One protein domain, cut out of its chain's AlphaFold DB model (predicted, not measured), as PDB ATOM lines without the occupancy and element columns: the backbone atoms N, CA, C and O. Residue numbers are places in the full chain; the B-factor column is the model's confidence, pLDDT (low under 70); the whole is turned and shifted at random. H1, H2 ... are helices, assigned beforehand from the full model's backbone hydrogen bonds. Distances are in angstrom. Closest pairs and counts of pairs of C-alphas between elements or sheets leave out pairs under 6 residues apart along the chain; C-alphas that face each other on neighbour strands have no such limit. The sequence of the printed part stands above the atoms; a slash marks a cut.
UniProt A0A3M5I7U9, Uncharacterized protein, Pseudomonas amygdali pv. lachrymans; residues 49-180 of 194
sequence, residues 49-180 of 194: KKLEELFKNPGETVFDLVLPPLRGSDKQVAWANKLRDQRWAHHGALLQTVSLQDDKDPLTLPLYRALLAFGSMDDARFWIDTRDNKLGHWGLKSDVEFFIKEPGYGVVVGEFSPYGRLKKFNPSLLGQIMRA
ATOM      1  N   LYS A  49     182.611 132.707  61.316       95.88
ATOM      2  CA  LYS A  49     183.077 132.877  62.703       95.88
ATOM      3  C   LYS A  49     182.747 134.259  63.258       95.88
ATOM      4  O   LYS A  49     182.211 134.343  64.355       95.88
ATOM      5  N   LYS A  50     182.977 135.325  62.481       94.75
ATOM      6  CA  LYS A  50     182.603 136.688  62.887       94.75
ATOM      7  C   LYS A  50     181.105 136.780  63.204       94.75
ATOM      8  O   LYS A  50     180.731 137.341  64.229       94.75
ATOM      9  N   LEU A  51     180.244 136.214  62.355       95.56
ATOM     10  CA  LEU A  51     178.798 136.183  62.598       95.56
ATOM     11  C   LEU A  51     178.458 135.416  63.880       95.56
ATOM     12  O   LEU A  51     177.630 135.875  64.660       95.56
ATOM     13  N   GLU A  52     179.092 134.267  64.111       96.31
ATOM     14  CA  GLU A  52     178.899 133.481  65.332       96.31
ATOM     15  C   GLU A  52     179.318 134.258  66.593       96.31
ATOM     16  O   GLU A  52     178.598 134.244  67.589       96.31
ATOM     17  N   GLU A  53     180.452 134.957  66.550       95.69
ATOM     18  CA  GLU A  53     180.953 135.792  67.649       95.69
ATOM     19  C   GLU A  53     180.012 136.960  67.954       95.69
ATOM     20  O   GLU A  53     179.691 137.191  69.122       95.69
ATOM     21  N   LEU A  54     179.520 137.643  66.914       94.75
ATOM     22  CA  LEU A  54     178.521 138.703  67.047       94.75
ATOM     23  C   LEU A  54     177.202 138.163  67.604       94.75
ATOM     24  O   LEU A  54     176.612 138.771  68.487       94.75
ATOM     25  N   PHE A  55     176.755 136.996  67.141       95.62
ATOM     26  CA  PHE A  55     175.538 136.373  67.656       95.62
ATOM     27  C   PHE A  55     175.685 135.970  69.127       95.62
ATOM     28  O   PHE A  55     174.753 136.113  69.902       95.62
ATOM     29  N   LYS A  56     176.851 135.476  69.555       95.81
ATOM     30  CA  LYS A  56     177.088 135.161  70.975       95.81
ATOM     31  C   LYS A  56     177.122 136.414  71.849       95.81
ATOM     32  O   LYS A  56     176.689 136.347  72.994       95.81
ATOM     33  N   ASN A  57     177.606 137.531  71.305       95.00
ATOM     34  CA  ASN A  57     177.790 138.793  72.018       95.00
ATOM     35  C   ASN A  57     177.075 139.934  71.269       95.00
ATOM     36  O   ASN A  57     177.736 140.777  70.661       95.00
ATOM     37  N   PRO A  58     175.730 139.974  71.291       92.12
ATOM     38  CA  PRO A  58     174.940 140.895  70.471       92.12
ATOM     39  C   PRO A  58     175.018 142.359  70.932       92.12
ATOM     40  O   PRO A  58     174.482 143.222  70.249       92.12
ATOM     41  N   GLY A  59     175.661 142.653  72.064       92.62
ATOM     42  CA  GLY A  59     175.613 143.954  72.733       92.62
ATOM     43  C   GLY A  59     174.468 144.048  73.747       92.62
ATOM     44  O   GLY A  59     173.728 143.088  73.960       92.62
ATOM     45  N   GLU A  60     174.350 145.206  74.398       91.81
ATOM     46  CA  GLU A  60     173.397 145.428  75.502       91.81
ATOM     47  C   GLU A  60     172.215 146.322  75.109       91.81
ATOM     48  O   GLU A  60     171.136 146.231  75.692       91.81
ATOM     49  N   THR A  61     172.402 147.190  74.111       94.06
ATOM     50  CA  THR A  61     171.385 148.155  73.676       94.06
ATOM     51  C   THR A  61     170.558 147.576  72.542       94.06
ATOM     52  O   THR A  61     171.117 147.195  71.520       94.06
ATOM     53  N   VAL A  62     169.235 147.539  72.701       94.62
ATOM     54  CA  VAL A  62     168.299 147.081  71.666       94.62
ATOM     55  C   VAL A  62     168.038 148.211  70.673       94.62
ATOM     56  O   VAL A  62     167.715 149.321  71.084       94.62
ATOM     57  N   PHE A  63     168.146 147.919  69.376       93.75
ATOM     58  CA  PHE A  63     167.825 148.867  68.311       93.75
ATOM     59  C   PHE A  63     166.362 149.313  68.400       93.75
ATOM     60  O   PHE A  63     165.462 148.468  68.488       93.75
ATOM     61  N   ASP A  64     166.126 150.626  68.325       90.31
ATOM     62  CA  ASP A  64     164.793 151.234  68.385       90.31
ATOM     63  C   ASP A  64     164.034 151.050  67.059       90.31
ATOM     64  O   ASP A  64     163.847 151.965  66.256       90.31
ATOM     65  N   LEU A  65     163.658 149.800  66.780       92.00
ATOM     66  CA  LEU A  65     162.808 149.445  65.653       92.00
ATOM     67  C   LEU A  65     161.357 149.381  66.115       92.00
ATOM     68  O   LEU A  65     160.997 148.552  66.955       92.00
ATOM     69  N   VAL A  66     160.492 150.163  65.473       93.31
ATOM     70  CA  VAL A  66     159.044 150.022  65.641       93.31
ATOM     71  C   VAL A  66     158.598 148.687  65.037       93.31
ATOM     72  O   VAL A  66     158.511 148.529  63.818       93.31
ATOM     73  N   LEU A  67     158.320 147.704  65.897       94.62
ATOM     74  CA  LEU A  67     157.862 146.383  65.474       94.62
ATOM     75  C   LEU A  67     156.421 146.459  64.939       94.62
ATOM     76  O   LEU A  67     155.535 146.950  65.645       94.62
ATOM     77  N   PRO A  68     156.133 145.936  63.732       95.62
ATOM     78  CA  PRO A  68     154.799 146.028  63.148       95.62
ATOM     79  C   PRO A  68     153.764 145.233  63.962       95.62
ATOM     80  O   PRO A  68     154.112 144.250  64.623       95.62
ATOM     81  N   PRO A  69     152.471 145.590  63.924       96.50
ATOM     82  CA  PRO A  69     151.433 144.757  64.522       96.50
ATOM     83  C   PRO A  69     151.381 143.379  63.843       96.50
ATOM     84  O   PRO A  69     151.522 143.271  62.626       96.50
ATOM     85  N   LEU A  70     151.177 142.318  64.630       97.00
ATOM     86  CA  LEU A  70     151.110 140.957  64.096       97.00
ATOM     87  C   LEU A  70     149.737 140.657  63.477       97.00
ATOM     88  O   LEU A  70     148.695 140.944  64.064       97.00
ATOM     89  N   ARG A  71     149.744 139.998  62.320       95.81
ATOM     90  CA  ARG A  71     148.590 139.441  61.613       95.81
ATOM     91  C   ARG A  71     148.340 138.004  62.069       95.81
ATOM     92  O   ARG A  71     149.259 137.186  62.114       95.81
ATOM     93  N   GLY A  72     147.088 137.676  62.374       95.94
ATOM     94  CA  GLY A  72     146.660 136.351  62.826       95.94
ATOM     95  C   GLY A  72     145.348 136.427  63.601       95.94
ATOM     96  O   GLY A  72     144.739 137.488  63.681       95.94
ATOM     97  N   SER A  73     144.909 135.311  64.185       97.50
ATOM     98  CA  SER A  73     143.811 135.353  65.169       97.50
ATOM     99  C   SER A  73     144.288 135.949  66.496       97.50
ATOM    100  O   SER A  73     145.462 135.807  66.834       97.50
ATOM    101  N   ASP A  74     143.387 136.523  67.297       97.00
ATOM    102  CA  ASP A  74     143.726 137.154  68.586       97.00
ATOM    103  C   ASP A  74     144.548 136.238  69.502       97.00
ATOM    104  O   ASP A  74     145.540 136.653  70.104       97.00
ATOM    105  N   LYS A  75     144.192 134.946  69.547       95.69
ATOM    106  CA  LYS A  75     144.934 133.931  70.311       95.69
ATOM    107  C   LYS A  75     146.357 133.735  69.782       95.69
ATOM    108  O   LYS A  75     147.289 133.612  70.574       95.69
ATOM    109  N   GLN A  76     146.531 133.700  68.459       97.69
ATOM    110  CA  GLN A  76     147.853 133.583  67.839       97.69
ATOM    111  C   GLN A  76     148.684 134.840  68.077       97.69
ATOM    112  O   GLN A  76     149.839 134.721  68.461       97.69
ATOM    113  N   VAL A  77     148.097 136.023  67.903       98.25
ATOM    114  CA  VAL A  77     148.773 137.313  68.094       98.25
ATOM    115  C   VAL A  77     149.259 137.466  69.534       98.25
ATOM    116  O   VAL A  77     150.430 137.773  69.751       98.25
ATOM    117  N   ALA A  78     148.410 137.175  70.523       97.06
ATOM    118  CA  ALA A  78     148.784 137.268  71.932       97.06
ATOM    119  C   ALA A  78     149.969 136.353  72.294       97.06
ATOM    120  O   ALA A  78     150.854 136.749  73.053       97.06
ATOM    121  N   TRP A  79     150.013 135.134  71.748       96.62
ATOM    122  CA  TRP A  79     151.133 134.219  71.974       96.62
ATOM    123  C   TRP A  79     152.385 134.624  71.187       96.62
ATOM    124  O   TRP A  79     153.485 134.648  71.739       96.62
ATOM    125  N   ALA A  80     152.219 134.985  69.916       97.56
ATOM    126  CA  ALA A  80     153.308 135.374  69.033       97.56
ATOM    127  C   ALA A  80     154.028 136.638  69.515       97.56
ATOM    128  O   ALA A  80     155.250 136.678  69.436       97.56
ATOM    129  N   ASN A  81     153.317 137.614  70.094       97.56
ATOM    130  CA  ASN A  81     153.948 138.786  70.714       97.56
ATOM    131  C   ASN A  81     154.923 138.377  71.826       97.56
ATOM    132  O   ASN A  81     156.078 138.781  71.791       97.56
ATOM    133  N   LYS A  82     154.525 137.468  72.730       95.81
ATOM    134  CA  LYS A  82     155.426 136.967  73.786       95.81
ATOM    135  C   LYS A  82     156.685 136.308  73.212       95.81
ATOM    136  O   LYS A  82     157.778 136.507  73.733       95.81
ATOM    137  N   LEU A  83     156.532 135.514  72.149       95.50
ATOM    138  CA  LEU A  83     157.657 134.861  71.471       95.50
ATOM    139  C   LEU A  83     158.562 135.877  70.764       95.50
ATOM    140  O   LEU A  83     159.783 135.723  70.781       95.50
ATOM    141  N   ARG A  84     157.968 136.903  70.148       96.00
ATOM    142  CA  ARG A  84     158.682 137.984  69.474       96.00
ATOM    143  C   ARG A  84     159.498 138.804  70.461       96.00
ATOM    144  O   ARG A  84     160.694 138.938  70.240       96.00
ATOM    145  N   ASP A  85     158.908 139.254  71.564       93.50
ATOM    146  CA  ASP A  85     159.585 140.098  72.558       93.50
ATOM    147  C   ASP A  85     160.811 139.390  73.156       93.50
ATOM    148  O   ASP A  85     161.906 139.951  73.215       93.50
ATOM    149  N   GLN A  86     160.668 138.101  73.496       91.69
ATOM    150  CA  GLN A  86     161.770 137.276  74.010       91.69
ATOM    151  C   GLN A  86     162.949 137.169  73.037       91.69
ATOM    152  O   GLN A  86     164.102 137.081  73.453       91.69
ATOM    153  N   ARG A  87     162.670 137.127  71.733       92.50
ATOM    154  CA  ARG A  87     163.698 136.953  70.699       92.50
ATOM    155  C   ARG A  87     164.271 138.276  70.230       92.50
ATOM    156  O   ARG A  87     165.452 138.328  69.877       92.50
ATOM    157  N   TRP A  88     163.440 139.312  70.212       94.31
ATOM    158  CA  TRP A  88     163.811 140.639  69.762       94.31
ATOM    159  C   TRP A  88     164.815 141.292  70.699       94.31
ATOM    160  O   TRP A  88     165.706 141.966  70.210       94.31
ATOM    161  N   ALA A  89     164.780 141.005  72.003       93.69
ATOM    162  CA  ALA A  89     165.821 141.481  72.919       93.69
ATOM    163  C   ALA A  89     167.240 141.130  72.419       93.69
ATOM    164  O   ALA A  89     168.115 141.985  72.355       93.69
ATOM    165  N   HIS A  90     167.448 139.888  71.974       94.62
ATOM    166  CA  HIS A  90     168.739 139.437  71.453       94.62
ATOM    167  C   HIS A  90     169.023 139.945  70.030       94.62
ATOM    168  O   HIS A  90     170.095 140.477  69.754       94.62
ATOM    169  N   HIS A  91     168.066 139.790  69.110       95.75
ATOM    170  CA  HIS A  91     168.268 140.146  67.699       95.75
ATOM    171  C   HIS A  91     168.290 141.658  67.466       95.75
ATOM    172  O   HIS A  91     169.021 142.130  66.606       95.75
ATOM    173  N   GLY A  92     167.512 142.412  68.236       96.12
ATOM    174  CA  GLY A  92     167.507 143.866  68.227       96.12
ATOM    175  C   GLY A  92     168.787 144.440  68.831       96.12
ATOM    176  O   GLY A  92     169.294 145.426  68.307       96.12
ATOM    177  N   ALA A  93     169.370 143.800  69.852       96.56
ATOM    178  CA  ALA A  93     170.711 144.165  70.314       96.56
ATOM    179  C   ALA A  93     171.765 143.924  69.227       96.56
ATOM    180  O   ALA A  93     172.549 144.812  68.895       96.56
ATOM    181  N   LEU A  94     171.703 142.760  68.575       96.38
ATOM    182  CA  LEU A  94     172.585 142.449  67.456       96.38
ATOM    183  C   LEU A  94     172.410 143.445  66.298       96.38
ATOM    184  O   LEU A  94     173.398 143.873  65.707       96.38
ATOM    185  N   LEU A  95     171.171 143.849  65.997       96.81
ATOM    186  CA  LEU A  95     170.873 144.862  64.985       96.81
ATOM    187  C   LEU A  95     171.529 146.200  65.333       96.81
ATOM    188  O   LEU A  95     172.138 146.804  64.453       96.81
ATOM    189  N   GLN A  96     171.476 146.622  66.600       96.00
ATOM    190  CA  GLN A  96     172.166 147.822  67.070       96.00
ATOM    191  C   GLN A  96     173.666 147.711  66.845       96.00
ATOM    192  O   GLN A  96     174.246 148.557  66.169       96.00
ATOM    193  N   THR A  97     174.283 146.640  67.334       94.56
ATOM    194  CA  THR A  97     175.722 146.415  67.181       94.56
ATOM    195  C   THR A  97     176.152 146.441  65.717       94.56
ATOM    196  O   THR A  97     177.166 147.047  65.388       94.56
ATOM    197  N   VAL A  98     175.382 145.821  64.821       93.75
ATOM    198  CA  VAL A  98     175.685 145.780  63.382       93.75
ATOM    199  C   VAL A  98     175.441 147.129  62.710       93.75
ATOM    200  O   VAL A  98     176.203 147.502  61.827       93.75
ATOM    201  N   SER A  99     174.429 147.886  63.138       91.44
ATOM    202  CA  SER A  99     174.134 149.215  62.585       91.44
ATOM    203  C   SER A  99     175.248 150.239  62.823       91.44
ATOM    204  O   SER A  99     175.346 151.208  62.082       91.44
ATOM    205  N   LEU A 100     176.096 149.999  63.829       88.94
ATOM    206  CA  LEU A 100     177.238 150.841  64.185       88.94
ATOM    207  C   LEU A 100     178.568 150.349  63.578       88.94
ATOM    208  O   LEU A 100     179.615 150.934  63.847       88.94
ATOM    209  N   GLN A 101     178.565 149.242  62.826       87.50
ATOM    210  CA  GLN A 101     179.782 148.698  62.215       87.50
ATOM    211  C   GLN A 101     180.152 149.408  60.912       87.50
ATOM    212  O   GLN A 101     179.325 150.040  60.264       87.50
ATOM    213  N   ASP A 102     181.418 149.236  60.522       84.94
ATOM    214  CA  ASP A 102     181.966 149.701  59.248       84.94
ATOM    215  C   ASP A 102     181.131 149.182  58.062       84.94
ATOM    216  O   ASP A 102     180.893 147.972  57.921       84.94
ATOM    217  N   ASP A 103     180.709 150.111  57.207       83.38
ATOM    218  CA  ASP A 103     179.921 149.858  56.001       83.38
ATOM    219  C   ASP A 103     180.750 149.183  54.898       83.38
ATOM    220  O   ASP A 103     180.194 148.548  53.996       83.38
ATOM    221  N   LYS A 104     182.083 149.246  55.000       85.44
ATOM    222  CA  LYS A 104     183.013 148.577  54.083       85.44
ATOM    223  C   LYS A 104     183.121 147.078  54.321       85.44
ATOM    224  O   LYS A 104     183.607 146.368  53.436       85.44
ATOM    225  N   ASP A 105     182.706 146.572  55.484       87.75
ATOM    226  CA  ASP A 105     182.702 145.130  55.714       87.75
ATOM    227  C   ASP A 105     181.566 144.476  54.901       87.75
ATOM    228  O   ASP A 105     180.388 144.799  55.099       87.75
ATOM    229  N   PRO A 106     181.880 143.511  54.010       86.12
ATOM    230  CA  PRO A 106     180.885 142.848  53.171       86.12
ATOM    231  C   PRO A 106     179.796 142.099  53.956       86.12
ATOM    232  O   PRO A 106     178.786 141.717  53.365       86.12
ATOM    233  N   LEU A 107     179.986 141.849  55.255       91.88
ATOM    234  CA  LEU A 107     179.005 141.209  56.128       91.88
ATOM    235  C   LEU A 107     177.995 142.197  56.730       91.88
ATOM    236  O   LEU A 107     176.864 141.786  56.988       91.88
ATOM    237  N   THR A 108     178.368 143.464  56.946       93.75
ATOM    238  CA  THR A 108     177.574 144.419  57.740       93.75
ATOM    239  C   THR A 108     176.195 144.654  57.131       93.75
ATOM    240  O   THR A 108     175.179 144.402  57.776       93.75
ATOM    241  N   LEU A 109     176.136 145.067  55.863       93.88
ATOM    242  CA  LEU A 109     174.873 145.395  55.200       93.88
ATOM    243  C   LEU A 109     173.934 144.177  55.038       93.88
ATOM    244  O   LEU A 109     172.748 144.292  55.357       93.88
ATOM    245  N   PRO A 110     174.398 142.992  54.592       94.44
ATOM    246  CA  PRO A 110     173.543 141.809  54.543       94.44
ATOM    247  C   PRO A 110     173.045 141.347  55.916       94.44
ATOM    248  O   PRO A 110     171.894 140.929  56.036       94.44
ATOM    249  N   LEU A 111     173.885 141.437  56.953       95.62
ATOM    250  CA  LEU A 111     173.501 141.102  58.324       95.62
ATOM    251  C   LEU A 111     172.458 142.076  58.874       95.62
ATOM    252  O   LEU A 111     171.447 141.635  59.419       95.62
ATOM    253  N   TYR A 112     172.649 143.372  58.647       96.50
ATOM    254  CA  TYR A 112     171.669 144.404  58.973       96.50
ATOM    255  C   TYR A 112     170.307 144.107  58.332       96.50
ATOM    256  O   TYR A 112     169.289 144.047  59.019       96.50
ATOM    257  N   ARG A 113     170.284 143.808  57.028       96.00
ATOM    258  CA  ARG A 113     169.050 143.478  56.295       96.00
ATOM    259  C   ARG A 113     168.388 142.192  56.786       96.00
ATOM    260  O   ARG A 113     167.164 142.152  56.903       96.00
ATOM    261  N   ALA A 114     169.167 141.163  57.116       95.88
ATOM    262  CA  ALA A 114     168.639 139.926  57.692       95.88
ATOM    263  C   ALA A 114     167.944 140.170  59.042       95.88
ATOM    264  O   ALA A 114     166.865 139.630  59.297       95.88
ATOM    265  N   LEU A 115     168.525 141.023  59.886       97.06
ATOM    266  CA  LEU A 115     167.974 141.378  61.195       97.06
ATOM    267  C   LEU A 115     166.760 142.305  61.084       97.06
ATOM    268  O   LEU A 115     165.778 142.099  61.798       97.06
ATOM    269  N   LEU A 116     166.775 143.256  60.144       96.62
ATOM    270  CA  LEU A 116     165.587 144.036  59.796       96.62
ATOM    271  C   LEU A 116     164.445 143.124  59.348       96.62
ATOM    272  O   LEU A 116     163.340 143.240  59.860       96.62
ATOM    273  N   ALA A 117     164.706 142.165  58.456       96.12
ATOM    274  CA  ALA A 117     163.691 141.214  58.010       96.12
ATOM    275  C   ALA A 117     163.103 140.382  59.153       96.12
ATOM    276  O   ALA A 117     161.901 140.115  59.164       96.12
ATOM    277  N   PHE A 118     163.933 139.993  60.122       96.25
ATOM    278  CA  PHE A 118     163.475 139.313  61.328       96.25
ATOM    279  C   PHE A 118     162.571 140.213  62.189       96.25
ATOM    280  O   PHE A 118     161.493 139.781  62.599       96.25
ATOM    281  N   GLY A 119     162.969 141.467  62.430       95.88
ATOM    282  CA  GLY A 119     162.203 142.430  63.234       95.88
ATOM    283  C   GLY A 119     160.905 142.897  62.577       95.88
ATOM    284  O   GLY A 119     159.877 143.027  63.239       95.88
ATOM    285  N   SER A 120     160.912 143.072  61.258       96.00
ATOM    286  CA  SER A 120     159.743 143.480  60.474       96.00
ATOM    287  C   SER A 120     158.747 142.342  60.215       96.00
ATOM    288  O   SER A 120     157.780 142.536  59.480       96.00
ATOM    289  N   MET A 121     158.955 141.153  60.789       95.75
ATOM    290  CA  MET A 121     158.053 140.024  60.591       95.75
ATOM    291  C   MET A 121     156.707 140.248  61.287       95.75
ATOM    292  O   MET A 121     156.593 140.211  62.517       95.75
ATOM    293  N   ASP A 122     155.672 140.412  60.468       95.19
ATOM    294  CA  ASP A 122     154.309 140.720  60.892       95.19
ATOM    295  C   ASP A 122     153.386 139.491  60.950       95.19
ATOM    296  O   ASP A 122     152.217 139.619  61.275       95.19
ATOM    297  N   ASP A 123     153.864 138.286  60.646       95.31
ATOM    298  CA  ASP A 123     153.039 137.074  60.635       95.31
ATOM    299  C   ASP A 123     153.117 136.327  61.975       95.31
ATOM    300  O   ASP A 123     154.154 135.757  62.322       95.31
ATOM    301  N   ALA A 124     152.009 136.259  62.724       96.94
ATOM    302  CA  ALA A 124     151.960 135.549  64.003       96.94
ATOM    303  C   ALA A 124     152.341 134.061  63.876       96.94
ATOM    304  O   ALA A 124     152.951 133.497  64.788       96.94
ATOM    305  N   ARG A 125     152.024 133.417  62.741       95.12
ATOM    306  CA  ARG A 125     152.361 132.003  62.519       95.12
ATOM    307  C   ARG A 125     153.863 131.788  62.439       95.12
ATOM    308  O   ARG A 125     154.328 130.802  62.984       95.12
ATOM    309  N   PHE A 126     154.629 132.706  61.850       94.75
ATOM    310  CA  PHE A 126     156.089 132.579  61.795       94.75
ATOM    311  C   PHE A 126     156.695 132.415  63.196       94.75
ATOM    312  O   PHE A 126     157.499 131.512  63.434       94.75
ATOM    313  N   TRP A 127     156.271 133.254  64.143       95.44
ATOM    314  CA  TRP A 127     156.764 133.223  65.520       95.44
ATOM    315  C   TRP A 127     156.402 131.913  66.229       95.44
ATOM    316  O   TRP A 127     157.236 131.336  66.924       95.44
ATOM    317  N   ILE A 128     155.183 131.418  66.005       95.12
ATOM    318  CA  ILE A 128     154.675 130.167  66.587       95.12
ATOM    319  C   ILE A 128     155.339 128.934  65.959       95.12
ATOM    320  O   ILE A 128     155.726 128.012  66.677       95.12
ATOM    321  N   ASP A 129     155.478 128.908  64.636       92.19
ATOM    322  CA  ASP A 129     156.035 127.794  63.865       92.19
ATOM    323  C   ASP A 129     157.529 127.614  64.162       92.19
ATOM    324  O   ASP A 129     158.028 126.496  64.266       92.19
ATOM    325  N   THR A 130     158.246 128.721  64.366       90.44
ATOM    326  CA  THR A 130     159.677 128.710  64.693       90.44
ATOM    327  C   THR A 130     159.946 128.629  66.194       90.44
ATOM    328  O   THR A 130     161.105 128.717  66.592       90.44
ATOM    329  N   ARG A 131     158.930 128.480  67.062       89.12
ATOM    330  CA  ARG A 131     159.084 128.562  68.533       89.12
ATOM    331  C   ARG A 131     160.153 127.604  69.090       89.12
ATOM    332  O   ARG A 131     160.969 128.022  69.912       89.12
ATOM    333  N   ASP A 132     160.168 126.371  68.580       85.00
ATOM    334  CA  ASP A 132     161.030 125.276  69.040       85.00
ATOM    335  C   ASP A 132     162.397 125.320  68.341       85.00
ATOM    336  O   ASP A 132     163.430 125.039  68.944       85.00
ATOM    337  N   ASN A 133     162.416 125.774  67.085       78.12
ATOM    338  CA  ASN A 133     163.633 126.035  66.325       78.12
ATOM    339  C   ASN A 133     163.998 127.519  66.430       78.12
ATOM    340  O   ASN A 133     163.824 128.283  65.478       78.12
ATOM    341  N   LYS A 134     164.444 127.936  67.626       70.44
ATOM    342  CA  LYS A 134     164.958 129.292  67.868       70.44
ATOM    343  C   LYS A 134     165.969 129.588  66.763       70.44
ATOM    344  O   LYS A 134     166.972 128.886  66.689       70.44
ATOM    345  N   LEU A 135     165.680 130.562  65.898       77.00
ATOM    346  CA  LEU A 135     166.555 130.979  64.800       77.00
ATOM    347  C   LEU A 135     167.903 131.431  65.375       77.00
ATOM    348  O   LEU A 135     168.101 132.593  65.702       77.00
ATOM    349  N   GLY A 136     168.793 130.467  65.600       86.81
ATOM    350  CA  GLY A 136     170.122 130.683  66.148       86.81
ATOM    351  C   GLY A 136     171.072 131.181  65.069       86.81
ATOM    352  O   GLY A 136     170.668 131.429  63.931       86.81
ATOM    353  N   HIS A 137     172.364 131.229  65.389       90.25
ATOM    354  CA  HIS A 137     173.379 131.707  64.448       90.25
ATOM    355  C   HIS A 137     173.345 130.986  63.083       90.25
ATOM    356  O   HIS A 137     173.579 131.624  62.064       90.25
ATOM    357  N   TRP A 138     173.000 129.689  63.021       90.00
ATOM    358  CA  TRP A 138     172.857 128.954  61.754       90.00
ATOM    359  C   TRP A 138     171.681 129.437  60.894       90.00
ATOM    360  O   TRP A 138     171.810 129.541  59.671       90.00
ATOM    361  N   GLY A 139     170.543 129.738  61.527       90.88
ATOM    362  CA  GLY A 139     169.378 130.305  60.849       90.88
ATOM    363  C   GLY A 139     169.704 131.695  60.317       90.88
ATOM    364  O   GLY A 139     169.597 131.932  59.118       90.88
ATOM    365  N   LEU A 140     170.250 132.551  61.185       93.31
ATOM    366  CA  LEU A 140     170.688 133.893  60.813       93.31
ATOM    367  C   LEU A 140     171.730 133.874  59.688       93.31
ATOM    368  O   LEU A 140     171.588 134.605  58.715       93.31
ATOM    369  N   LYS A 141     172.745 133.005  59.766       94.00
ATOM    370  CA  LYS A 141     173.745 132.819  58.702       94.00
ATOM    371  C   LYS A 141     173.088 132.492  57.363       94.00
ATOM    372  O   LYS A 141     173.503 133.030  56.341       94.00
ATOM    373  N   SER A 142     172.079 131.626  57.368       91.06
ATOM    374  CA  SER A 142     171.356 131.260  56.149       91.06
ATOM    375  C   SER A 142     170.619 132.466  55.559       91.06
ATOM    376  O   SER A 142     170.743 132.715  54.362       91.06
ATOM    377  N   ASP A 143     169.927 133.260  56.385       92.31
ATOM    378  CA  ASP A 143     169.292 134.510  55.944       92.31
ATOM    379  C   ASP A 143     170.300 135.520  55.400       92.31
ATOM    380  O   ASP A 143     170.091 136.063  54.316       92.31
ATOM    381  N   VAL A 144     171.428 135.719  56.084       94.31
ATOM    382  CA  VAL A 144     172.518 136.583  55.608       94.31
ATOM    383  C   VAL A 144     172.990 136.155  54.224       94.31
ATOM    384  O   VAL A 144     173.094 136.982  53.321       94.31
ATOM    385  N   GLU A 145     173.222 134.861  54.015       92.88
ATOM    386  CA  GLU A 145     173.597 134.350  52.700       92.88
ATOM    387  C   GLU A 145     172.515 134.606  51.641       92.88
ATOM    388  O   GLU A 145     172.863 134.870  50.490       92.88
ATOM    389  N   PHE A 146     171.224 134.554  51.990       91.44
ATOM    390  CA  PHE A 146     170.140 134.899  51.060       91.44
ATOM    391  C   PHE A 146     170.108 136.385  50.706       91.44
ATOM    392  O   PHE A 146     169.846 136.704  49.552       91.44
ATOM    393  N   PHE A 147     170.422 137.278  51.647       91.75
ATOM    394  CA  PHE A 147     170.521 138.715  51.379       91.75
ATOM    395  C   PHE A 147     171.761 139.106  50.561       91.75
ATOM    396  O   PHE A 147     171.765 140.173  49.950       91.75
ATOM    397  N   ILE A 148     172.795 138.257  50.525       90.88
ATOM    398  CA  ILE A 148     173.964 138.441  49.650       90.88
ATOM    399  C   ILE A 148     173.693 137.913  48.235       90.88
ATOM    400  O   ILE A 148     174.133 138.510  47.253       90.88
ATOM    401  N   LYS A 149     173.012 136.768  48.121       84.75
ATOM    402  CA  LYS A 149     172.731 136.119  46.834       84.75
ATOM    403  C   LYS A 149     171.753 136.963  46.014       84.75
ATOM    404  O   LYS A 149     170.747 137.441  46.528       84.75
ATOM    405  N   GLU A 150     172.017 137.099  44.718       61.47
ATOM    406  CA  GLU A 150     171.116 137.806  43.805       61.47
ATOM    407  C   GLU A 150     169.701 137.185  43.797       61.47
ATOM    408  O   GLU A 150     169.552 135.954  43.884       61.47
ATOM    409  N   PRO A 151     168.638 138.002  43.657       53.81
ATOM    410  CA  PRO A 151     167.283 137.504  43.451       53.81
ATOM    411  C   PRO A 151     167.229 136.534  42.264       53.81
ATOM    412  O   PRO A 151     167.596 136.885  41.150       53.81
ATOM    413  N   GLY A 152     166.752 135.307  42.495       49.34
ATOM    414  CA  GLY A 152     166.655 134.273  41.452       49.34
ATOM    415  C   GLY A 152     167.683 133.149  41.568       49.34
ATOM    416  O   GLY A 152     167.587 132.159  40.845       49.34
ATOM    417  N   TYR A 153     168.606 133.227  42.530       54.97
ATOM    418  CA  TYR A 153     169.466 132.099  42.872       54.97
ATOM    419  C   TYR A 153     168.598 130.921  43.353       54.97
ATOM    420  O   TYR A 153     167.949 131.024  44.392       54.97
ATOM    421  N   GLY A 154     168.529 129.839  42.563       51.53
ATOM    422  CA  GLY A 154     167.563 128.724  42.644       51.53
ATOM    423  C   GLY A 154     167.624 127.829  43.890       51.53
ATOM    424  O   GLY A 154     167.500 126.612  43.787       51.53
ATOM    425  N   VAL A 155     167.837 128.407  45.069       60.06
ATOM    426  CA  VAL A 155     167.718 127.731  46.357       60.06
ATOM    427  C   VAL A 155     166.263 127.815  46.800       60.06
ATOM    428  O   VAL A 155     165.673 128.897  46.850       60.06
ATOM    429  N   VAL A 156     165.681 126.663  47.130       65.94
ATOM    430  CA  VAL A 156     164.388 126.609  47.811       65.94
ATOM    431  C   VAL A 156     164.590 127.208  49.195       65.94
ATOM    432  O   VAL A 156     165.210 126.598  50.063       65.94
ATOM    433  N   VAL A 157     164.109 128.434  49.385       75.88
ATOM    434  CA  VAL A 157     164.148 129.083  50.692       75.88
ATOM    435  C   VAL A 157     162.910 128.663  51.469       75.88
ATOM    436  O   VAL A 157     161.787 128.930  51.045       75.88
ATOM    437  N   GLY A 158     163.118 127.990  52.599       79.06
ATOM    438  CA  GLY A 158     162.031 127.566  53.473       79.06
ATOM    439  C   GLY A 158     161.331 128.747  54.150       79.06
ATOM    440  O   GLY A 158     161.947 129.761  54.483       79.06
ATOM    441  N   GLU A 159     160.041 128.577  54.429       83.06
ATOM    442  CA  GLU A 159     159.186 129.571  55.101       83.06
ATOM    443  C   GLU A 159     159.538 129.798  56.576       83.06
ATOM    444  O   GLU A 159     158.969 130.678  57.212       83.06
ATOM    445  N   PHE A 160     160.465 129.020  57.132       85.81
ATOM    446  CA  PHE A 160     160.965 129.198  58.497       85.81
ATOM    447  C   PHE A 160     162.077 130.254  58.596       85.81
ATOM    448  O   PHE A 160     162.477 130.602  59.701       85.81
ATOM    449  N   SER A 161     162.561 130.767  57.462       90.62
ATOM    450  CA  SER A 161     163.494 131.898  57.406       90.62
ATOM    451  C   SER A 161     162.731 133.213  57.190       90.62
ATOM    452  O   SER A 161     161.786 133.225  56.390       90.62
ATOM    453  N   PRO A 162     163.105 134.323  57.852       93.62
ATOM    454  CA  PRO A 162     162.614 135.656  57.531       93.62
ATOM    455  C   PRO A 162     162.625 135.967  56.034       93.62
ATOM    456  O   PRO A 162     161.591 136.370  55.499       93.62
ATOM    457  N   TYR A 163     163.736 135.707  55.332       93.12
ATOM    458  CA  TYR A 163     163.825 135.964  53.894       93.12
ATOM    459  C   TYR A 163     162.779 135.159  53.113       93.12
ATOM    460  O   TYR A 163     162.024 135.719  52.316       93.12
ATOM    461  N   GLY A 164     162.692 133.846  53.349       91.50
ATOM    462  CA  GLY A 164     161.750 132.966  52.654       91.50
ATOM    463  C   GLY A 164     160.292 133.309  52.941       91.50
ATOM    464  O   GLY A 164     159.468 133.333  52.024       91.50
ATOM    465  N   ARG A 165     159.973 133.626  54.201       93.06
ATOM    466  CA  ARG A 165     158.622 134.016  54.618       93.06
ATOM    467  C   ARG A 165     158.206 135.330  53.964       93.06
ATOM    468  O   ARG A 165     157.132 135.379  53.365       93.06
ATOM    469  N   LEU A 166     159.056 136.358  53.997       93.00
ATOM    470  CA  LEU A 166     158.767 137.631  53.332       93.00
ATOM    471  C   LEU A 166     158.685 137.458  51.815       93.00
ATOM    472  O   LEU A 166     157.740 137.943  51.204       93.00
ATOM    473  N   LYS A 167     159.589 136.687  51.199       92.12
ATOM    474  CA  LYS A 167     159.535 136.397  49.758       92.12
ATOM    475  C   LYS A 167     158.188 135.802  49.337       92.12
ATOM    476  O   LYS A 167     157.682 136.147  48.273       92.12
ATOM    477  N   LYS A 168     157.612 134.917  50.156       90.75
ATOM    478  CA  LYS A 168     156.332 134.259  49.865       90.75
ATOM    479  C   LYS A 168     155.118 135.131  50.190       90.75
ATOM    480  O   LYS A 168     154.173 135.154  49.409       90.75
ATOM    481  N   PHE A 169     155.118 135.807  51.338       91.50
ATOM    482  CA  PHE A 169     153.907 136.428  51.892       91.50
ATOM    483  C   PHE A 169     153.918 137.960  51.903       91.50
ATOM    484  O   PHE A 169     152.853 138.560  52.031       91.50
ATOM    485  N   ASN A 170     155.082 138.599  51.782       92.31
ATOM    486  CA  ASN A 170     155.219 140.057  51.734       92.31
ATOM    487  C   ASN A 170     156.447 140.496  50.895       92.31
ATOM    488  O   ASN A 170     157.415 141.054  51.427       92.31
ATOM    489  N   PRO A 171     156.443 140.241  49.571       92.88
ATOM    490  CA  PRO A 171     157.588 140.536  48.705       92.88
ATOM    491  C   PRO A 171     157.870 142.040  48.576       92.88
ATOM    492  O   PRO A 171     159.008 142.428  48.317       92.88
ATOM    493  N   SER A 172     156.863 142.893  48.790       94.00
ATOM    494  CA  SER A 172     157.038 144.350  48.808       94.00
ATOM    495  C   SER A 172     157.939 144.787  49.963       94.00
ATOM    496  O   SER A 172     158.918 145.501  49.739       94.00
ATOM    497  N   LEU A 173     157.660 144.307  51.183       94.00
ATOM    498  CA  LEU A 173     158.494 144.578  52.353       94.00
ATOM    499  C   LEU A 173     159.906 144.009  52.178       94.00
ATOM    500  O   LEU A 173     160.877 144.705  52.464       94.00
ATOM    501  N   LEU A 174     160.043 142.794  51.627       94.38
ATOM    502  CA  LEU A 174     161.364 142.255  51.287       94.38
ATOM    503  C   LEU A 174     162.122 143.198  50.341       94.38
ATOM    504  O   LEU A 174     163.286 143.497  50.581       94.38
ATOM    505  N   GLY A 175     161.457 143.709  49.302       93.69
ATOM    506  CA  GLY A 175     162.049 144.672  48.377       93.69
ATOM    507  C   GLY A 175     162.476 145.982  49.048       93.69
ATOM    508  O   GLY A 175     163.511 146.533  48.684       93.69
ATOM    509  N   GLN A 176     161.713 146.476  50.029       94.94
ATOM    510  CA  GLN A 176     162.098 147.645  50.831       94.94
ATOM    511  C   GLN A 176     163.348 147.356  51.666       94.94
ATOM    512  O   GLN A 176     164.307 148.118  51.600       94.94
ATOM    513  N   ILE A 177     163.391 146.216  52.362       95.50
ATOM    514  CA  ILE A 177     164.551 145.795  53.162       95.50
ATOM    515  C   ILE A 177     165.791 145.595  52.282       95.50
ATOM    516  O   ILE A 177     166.886 146.002  52.652       95.50
ATOM    517  N   MET A 178     165.641 145.028  51.082       93.44
ATOM    518  CA  MET A 178     166.746 144.881  50.128       93.44
ATOM    519  C   MET A 178     167.338 146.218  49.664       93.44
ATOM    520  O   MET A 178     168.483 146.241  49.218       93.44
ATOM    521  N   ARG A 179     166.578 147.314  49.756       94.00
ATOM    522  CA  ARG A 179     167.040 148.680  49.470       94.00
ATOM    523  C   ARG A 179     167.455 149.449  50.721       94.00
ATOM    524  O   ARG A 179     167.976 150.544  50.578       94.00
ATOM    525  N   ALA A 180     167.236 148.902  51.917       93.38
ATOM    526  CA  ALA A 180     167.634 149.556  53.152       93.38
ATOM    527  C   ALA A 180     169.158 149.708  53.201       93.38
ATOM    528  O   ALA A 180     169.897 148.790  52.818       93.38
TER     529      ALA A 180
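What this domain is: This is residues 49 to 180 of the 194 residues of an uncharacterized protein of Pseudomonas amygdali pv. lachrymans (UniProt A0A3M5I7U9). A long, kinked helix, H2, and the shorter H3 fold together as a helical hairpin, and H3 is in the middle: H2 packs on one side of it, and H5, H6 and H7 pack on it away from H2. The short H4 crosses the first half of H2, H1 packs on the beginning of H5, and the long link of residues 57 to 73 runs past H2 toward its first residue. The printed part has 132 residues, with seven named helices, H1 to H7 in order along the chain, and no named strand; the class is all helix. The whole is compact, with a radius of gyration of the C-alphas of 14.0 A and spans of 43 by 37 by 24 A.

How they stand to each other: H1, residues 49 to 56, touches residues 137 to 141 of H5, which is residues 137 to 148, at a steep tilt of 55 degrees; their closest C-alphas, of Glu 52 and His 137, are 5.9 A apart. H2, residues 74 to 99, has a kink of 46 degrees near residue 87. H2 and H3, residues 108 to 119, form a helical hairpin at a shallow tilt of 17 degrees; residues 88 to 99 of H2 touch H3, closest at the C-alphas of Leu 95 and Leu 115, 5.9 A. Residues 76 to 84 of H2 touch H4, residues 124 to 129, about perpendicular at 84 degrees, with the C-alphas of Ala 80 and Ala 124 closest at 5.2 A. H3 is the hub, touching four helices. It touches H5 at a steep tilt of 66 degrees, closest at the C-alphas of Pro 110 and Phe 147, 5.4 A. It touches H6, residues 162 to 169, closest at the C-alphas of Phe 118 and Pro 162, 5.3 A. H7, residues 171 to 179, touches H3 at a shallow tilt of 31 degrees, opposite ways, closest at the C-alphas of Arg 113 and Ile 177, 6.0 A. H6 and H7 form a helical hairpin at a steep tilt of 40 degrees. H2 is apart from H5, H6 and H7. Every O i to N i+4 pair is within hydrogen-bond range in H1, H3, H4, H5, H6 and H7, and 20 of 22 are in H2.

Where its parts are: H1 begins at C-alpha 49, (183.077, 132.877, 62.703). H2 is 33.3 A from first to last C-alpha, H3 16.4 A and H5 16.3 A. H7 ends at C-alpha 179, (167.040, 148.680, 49.470).

The domain as a whole: The C-alphas farthest apart, of Lys 75 and Lys 104, are 43.9 A apart. The printed part has no cut. The links H1 to H2 and H5 to H6 are long. The mean pLDDT of the printed part is 90.9, and residues 150 to 156 are under 70.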